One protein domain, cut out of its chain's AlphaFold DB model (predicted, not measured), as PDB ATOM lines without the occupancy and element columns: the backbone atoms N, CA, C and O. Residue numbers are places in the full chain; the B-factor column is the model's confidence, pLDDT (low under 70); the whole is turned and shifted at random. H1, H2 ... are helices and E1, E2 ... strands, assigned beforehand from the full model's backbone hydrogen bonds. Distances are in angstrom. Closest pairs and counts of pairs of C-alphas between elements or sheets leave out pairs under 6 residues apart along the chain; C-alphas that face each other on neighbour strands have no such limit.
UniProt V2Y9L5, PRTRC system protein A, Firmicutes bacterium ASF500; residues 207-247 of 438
ATOM      1  N   GLY A 207     -44.827   1.256   7.176       90.12
ATOM      2  CA  GLY A 207     -44.063   1.483   5.950       90.12
ATOM      3  C   GLY A 207     -42.867   0.547   5.835       90.12
ATOM      4  O   GLY A 207     -42.370   0.049   6.842       90.12
ATOM      5  N   VAL A 208     -42.428   0.313   4.600       94.50
ATOM      6  CA  VAL A 208     -41.172  -0.370   4.272       94.50
ATOM      7  C   VAL A 208     -40.229   0.673   3.688       94.50
ATOM      8  O   VAL A 208     -40.634   1.417   2.795       94.50
ATOM      9  N   PHE A 209     -38.999   0.717   4.185       94.81
ATOM     10  CA  PHE A 209     -37.992   1.713   3.824       94.81
ATOM     11  C   PHE A 209     -36.672   1.033   3.484       94.81
ATOM     12  O   PHE A 209     -36.434  -0.103   3.898       94.81
ATOM     13  N   THR A 210     -35.823   1.724   2.726       93.75
ATOM     14  CA  THR A 210     -34.512   1.187   2.330       93.75
ATOM     15  C   THR A 210     -33.375   1.656   3.231       93.75
ATOM     16  O   THR A 210     -32.313   1.040   3.221       93.75
ATOM     17  N   SER A 211     -33.605   2.692   4.044       93.69
ATOM     18  CA  SER A 211     -32.638   3.197   5.018       93.69
ATOM     19  C   SER A 211     -33.299   3.641   6.327       93.69
ATOM     20  O   SER A 211     -34.520   3.838   6.405       93.69
ATOM     21  N   LEU A 212     -32.479   3.803   7.370       94.56
ATOM     22  CA  LEU A 212     -32.928   4.302   8.669       94.56
ATOM     23  C   LEU A 212     -33.363   5.769   8.584       94.56
ATOM     24  O   LEU A 212     -34.377   6.140   9.168       94.56
ATOM     25  N   GLU A 213     -32.647   6.583   7.814       94.38
ATOM     26  CA  GLU A 213     -32.936   8.006   7.631       94.38
ATOM     27  C   GLU A 213     -34.305   8.216   6.973       94.38
ATOM     28  O   GLU A 213     -35.092   9.048   7.430       94.38
ATOM     29  N   GLU A 214     -34.630   7.429   5.941       94.62
ATOM     30  CA  GLU A 214     -35.950   7.458   5.297       94.62
ATOM     31  C   GLU A 214     -37.058   7.057   6.276       94.62
ATOM     32  O   GLU A 214     -38.097   7.721   6.365       94.62
ATOM     33  N   ALA A 215     -36.825   5.989   7.046       94.06
ATOM     34  CA  ALA A 215     -37.762   5.520   8.055       94.06
ATOM     35  C   ALA A 215     -38.000   6.588   9.133       94.06
ATOM     36  O   ALA A 215     -39.146   6.829   9.514       94.06
ATOM     37  N   GLN A 216     -36.954   7.285   9.586       93.19
ATOM     38  CA  GLN A 216     -37.030   8.357  10.585       93.19
ATOM     39  C   GLN A 216     -37.697   9.630  10.055       93.19
ATOM     40  O   GLN A 216     -38.492  10.239  10.772       93.19
ATOM     41  N   ALA A 217     -37.478   9.986   8.789       94.44
ATOM     42  CA  ALA A 217     -38.155  11.115   8.151       94.44
ATOM     43  C   ALA A 217     -39.656  10.862   7.888       94.44
ATOM     44  O   ALA A 217     -40.419  11.805   7.677       94.44
ATOM     45  N   SER A 218     -40.091   9.598   7.893       92.88
ATOM     46  CA  SER A 218     -41.474   9.213   7.605       92.88
ATOM     47  C   SER A 218     -42.479   9.535   8.723       92.88
ATOM     48  O   SER A 218     -42.152   9.529   9.908       92.88
ATOM     49  N   ASP A 219     -43.751   9.707   8.355       92.38
ATOM     50  CA  ASP A 219     -44.891   9.826   9.272       92.38
ATOM     51  C   ASP A 219     -45.404   8.469   9.804       92.38
ATOM     52  O   ASP A 219     -46.343   8.427  10.604       92.38
ATOM     53  N   LYS A 220     -44.822   7.340   9.370       93.19
ATOM     54  CA  LYS A 220     -45.256   5.998   9.790       93.19
ATOM     55  C   LYS A 220     -44.852   5.684  11.228       93.19
ATOM     56  O   LYS A 220     -43.712   5.872  11.639       93.19
ATOM     57  N   ALA A 221     -45.802   5.125  11.978       90.81
ATOM     58  CA  ALA A 221     -45.592   4.705  13.361       90.81
ATOM     59  C   ALA A 221     -44.759   3.420  13.460       90.81
ATOM     60  O   ALA A 221     -44.073   3.206  14.456       90.81
ATOM     61  N   ILE A 222     -44.830   2.559  12.440       92.75
ATOM     62  CA  ILE A 222     -44.060   1.315  12.357       92.75
ATOM     63  C   ILE A 222     -43.342   1.280  11.009       92.75
ATOM     64  O   ILE A 222     -43.977   1.358   9.959       92.75
ATOM     65  N   CYS A 223     -42.027   1.134  11.036       95.31
ATOM     66  CA  CYS A 223     -41.177   1.127   9.857       95.31
ATOM     67  C   CYS A 223     -40.392  -0.185   9.801       95.31
ATOM     68  O   CYS A 223     -39.809  -0.595  10.801       95.31
ATOM     69  N   LEU A 224     -40.388  -0.846   8.647       95.56
ATOM     70  CA  LEU A 224     -39.630  -2.066   8.378       95.56
ATOM     71  C   LEU A 224     -38.487  -1.727   7.427       95.56
ATOM     72  O   LEU A 224     -38.732  -1.114   6.389       95.56
ATOM     73  N   LEU A 225     -37.264  -2.126   7.757       94.88
ATOM     74  CA  LEU A 225     -36.093  -1.820   6.939       94.88
ATOM     75  C   LEU A 225     -35.071  -2.964   6.963       94.88
ATOM     76  O   LEU A 225     -34.868  -3.563   8.021       94.88
ATOM     77  N   PRO A 226     -34.440  -3.295   5.824       94.56
ATOM     78  CA  PRO A 226     -33.292  -4.189   5.796       94.56
ATOM     79  C   PRO A 226     -32.038  -3.480   6.334       94.56
ATOM     80  O   PRO A 226     -31.926  -2.257   6.250       94.56
ATOM     81  N   ALA A 227     -31.088  -4.250   6.859       94.50
ATOM     82  CA  ALA A 227     -29.798  -3.761   7.340       94.50
ATOM     83  C   ALA A 227     -28.625  -4.562   6.743       94.50
ATOM     84  O   ALA A 227     -28.813  -5.617   6.137       94.50
ATOM     85  N   GLU A 228     -27.405  -4.045   6.920       94.25
ATOM     86  CA  GLU A 228     -26.159  -4.640   6.404       94.25
ATOM     87  C   GLU A 228     -25.925  -6.076   6.902       94.25
ATOM     88  O   GLU A 228     -25.415  -6.915   6.168       94.25
ATOM     89  N   ASP A 229     -26.361  -6.386   8.123       93.56
ATOM     90  CA  ASP A 229     -26.265  -7.723   8.724       93.56
ATOM     91  C   ASP A 229     -27.212  -8.763   8.086       93.56
ATOM     92  O   ASP A 229     -27.314  -9.894   8.569       93.56
ATOM     93  N   GLY A 230     -27.922  -8.383   7.018       91.06
ATOM     94  CA  GLY A 230     -28.866  -9.221   6.285       91.06
ATOM     95  C   GLY A 230     -30.208  -9.409   6.990       91.06
ATOM     96  O   GLY A 230     -31.036 -10.191   6.514       91.06
ATOM     97  N   LYS A 231     -30.451  -8.723   8.114       93.88
ATOM     98  CA  LYS A 231     -31.706  -8.819   8.865       93.88
ATOM     99  C   LYS A 231     -32.659  -7.688   8.512       93.88
ATOM    100  O   LYS A 231     -32.285  -6.654   7.964       93.88
ATOM    101  N   VAL A 232     -33.919  -7.892   8.879       95.38
ATOM    102  CA  VAL A 232     -34.933  -6.841   8.888       95.38
ATOM    103  C   VAL A 232     -35.084  -6.315  10.308       95.38
ATOM    104  O   VAL A 232     -35.183  -7.093  11.259       95.38
ATOM    105  N   TYR A 233     -35.162  -4.997  10.442       95.94
ATOM    106  CA  TYR A 233     -35.450  -4.305  11.688       95.94
ATOM    107  C   TYR A 233     -36.837  -3.660  11.641       95.94
ATOM    108  O   TYR A 233     -37.294  -3.198  10.593       95.94
ATOM    109  N   GLU A 234     -37.507  -3.631  12.792       95.69
ATOM    110  CA  GLU A 234     -38.749  -2.894  13.009       95.69
ATOM    111  C   GLU A 234     -38.449  -1.682  13.899       95.69
ATOM    112  O   GLU A 234     -38.049  -1.833  15.054       95.69
ATOM    113  N   LEU A 235     -38.648  -0.485  13.352       95.75
ATOM    114  CA  LEU A 235     -38.593   0.787  14.061       95.75
ATOM    115  C   LEU A 235     -40.015   1.207  14.446       95.75
ATOM    116  O   LEU A 235     -40.899   1.298  13.591       95.75
ATOM    117  N   ARG A 236     -40.241   1.499  15.725       95.31
ATOM    118  CA  ARG A 236     -41.506   2.022  16.247       95.31
ATOM    119  C   ARG A 236     -41.329   3.421  16.795       95.31
ATOM    120  O   ARG A 236     -40.502   3.631  17.680       95.31
ATOM    121  N   LYS A 237     -42.164   4.341  16.324       92.19
ATOM    122  CA  LYS A 237     -42.222   5.722  16.805       92.19
ATOM    123  C   LYS A 237     -43.370   5.873  17.786       92.19
ATOM    124  O   LYS A 237     -44.515   5.541  17.475       92.19
ATOM    125  N   THR A 238     -43.057   6.363  18.976       90.69
ATOM    126  CA  THR A 238     -44.023   6.606  20.050       90.69
ATOM    127  C   THR A 238     -43.725   7.945  20.717       90.69
ATOM    128  O   THR A 238     -42.660   8.518  20.506       90.69
ATOM    129  N   GLU A 239     -44.624   8.425  21.575       88.94
ATOM    130  CA  GLU A 239     -44.369   9.627  22.384       88.94
ATOM    131  C   GLU A 239     -43.185   9.457  23.357       88.94
ATOM    132  O   GLU A 239     -42.586  10.446  23.768       88.94
ATOM    133  N   LEU A 240     -42.816   8.214  23.699       88.75
ATOM    134  CA  LEU A 240     -41.655   7.900  24.545       88.75
ATOM    135  C   LEU A 240     -40.323   7.954  23.782       88.75
ATOM    136  O   LEU A 240     -39.265   7.925  24.407       88.75
ATOM    137  N   GLY A 241     -40.370   7.998  22.450       90.44
ATOM    138  CA  GLY A 241     -39.206   7.919  21.575       90.44
ATOM    139  C   GLY A 241     -39.298   6.787  20.553       90.44
ATOM    140  O   GLY A 241     -40.374   6.240  20.273       90.44
ATOM    141  N   GLU A 242     -38.138   6.467  19.984       95.44
ATOM    142  CA  GLU A 242     -37.958   5.482  18.922       95.44
ATOM    143  C   GLU A 242     -37.386   4.169  19.467       95.44
ATOM    144  O   GLU A 242     -36.368   4.158  20.157       95.44
ATOM    145  N   PHE A 243     -38.028   3.053  19.129       94.75
ATOM    146  CA  PHE A 243     -37.559   1.708  19.461       94.75
ATOM    147  C   PHE A 243     -37.195   0.979  18.180       94.75
ATOM    148  O   PHE A 243     -38.041   0.872  17.296       94.75
ATOM    149  N   ILE A 244     -35.984   0.435  18.093       96.06
ATOM    150  CA  ILE A 244     -35.543  -0.367  16.952       96.06
ATOM    151  C   ILE A 244     -35.045  -1.728  17.427       96.06
ATOM    152  O   ILE A 244     -34.284  -1.823  18.389       96.06
ATOM    153  N   ALA A 245     -35.504  -2.789  16.772       95.06
ATOM    154  CA  ALA A 245     -35.110  -4.156  17.091       95.06
ATOM    155  C   ALA A 245     -35.178  -5.048  15.843       95.06
ATOM    156  O   ALA A 245     -35.994  -4.777  14.954       95.06
ATOM    157  N   PRO A 246     -34.362  -6.115  15.764       96.06
ATOM    158  CA  PRO A 246     -34.486  -7.102  14.701       96.06
ATOM    159  C   PRO A 246     -35.859  -7.779  14.771       96.06
ATOM    160  O   PRO A 246     -36.413  -7.995  15.856       96.06
ATOM    161  N   LYS A 247     -36.415  -8.107  13.606       92.06
ATOM    162  CA  LYS A 247     -37.765  -8.648  13.480       92.06
ATOM    163  C   LYS A 247     -37.800  -9.869  12.572       92.06
ATOM    164  O   LYS A 247     -37.525  -9.782  11.380       92.06
TER     165      LYS A 247
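AT A GLANCE: This is residues 207 to 247 of the 438 residues of the protein "PRTRC system protein A" of Firmicutes bacterium ASF500 (UniProt V2Y9L5). A small wall of three antiparallel strands, E1, E2 and E3, has one short helix, H1, over one face toward the E1 side, while its other face is bare. The two hairpins of this meander, each strand the antiparallel neighbour of the one before, run back and forth along the longest axis, and the first residues, 207 to 208, pair alongside E1. The printed part has 41 residues, with one named helix and three named strands in the order H1, E1, E2, E3 along the chain; the sheet's order is E1 - E2 - E3. The class is mixed, helices and strands. The whole is compact, with a radius of gyration of the C-alphas of 9.4 A, and elongated in outline, with spans of 29 by 16 by 13 A.

HOW THE PARTS SIT: Residues 207 to 208, too short a stretch to be a named strand, pair in parallel with residues 223 to 224 of E1, a strand of residues 222 to 226. H1, residues 212 to 217, is on the sheet of E1, E2, residues 232 to 238, and E3, residues 241 to 246. Its height over the sheet is 9.0 A. It lies over E1 and E2, but only just, with 3 of its 6 C-alphas falling on each. On the local plane its line and that of E1 stand at 15 degrees, and it runs along the strands. The closest C-alphas of H1 and E1 are those of Ala 215 and Cys 223, 5.8 A apart; those of H1 and E2 are Ala 215 and Leu 235, 7.7 A apart. In H1 every O i to N i+4 pair is within hydrogen-bond range. E1 and E2 form an antiparallel hairpin, with 155 degrees between their directions; N 223 and O 235 are 2.8 A apart, within hydrogen-bond range, and so are N 225 and O 233, at 3.0 A. E2 and E3 form the next antiparallel hairpin, at 163 degrees, with N 236 and O 243 within hydrogen-bond range at 2.8 A. E1 and E3 are the edge strands and E2 is the inner one.

IN THESE COORDINATES: H1 begins at C-alpha 212, at (-32.928, 4.302, 8.669), and measures 8.6 A from first to last C-alpha. E1 begins at C-alpha 222, at (-44.060, 1.315, 12.357), and measures 13.8 A. E2, the longest strand by residues, measures 19.7 A. E3 measures 17.2 A and ends at C-alpha 246, at (-34.486, -7.102, 14.701).

THE WHOLE: The two C-alphas farthest apart are those of Gly 230 and Glu 239, at 29.2 A. The printed part has no cut, and the links H1 to E1, E1 to E2 and E2 to E3 are tight. The mean pLDDT of the printed part is 93.7, and no printed residue is under 70.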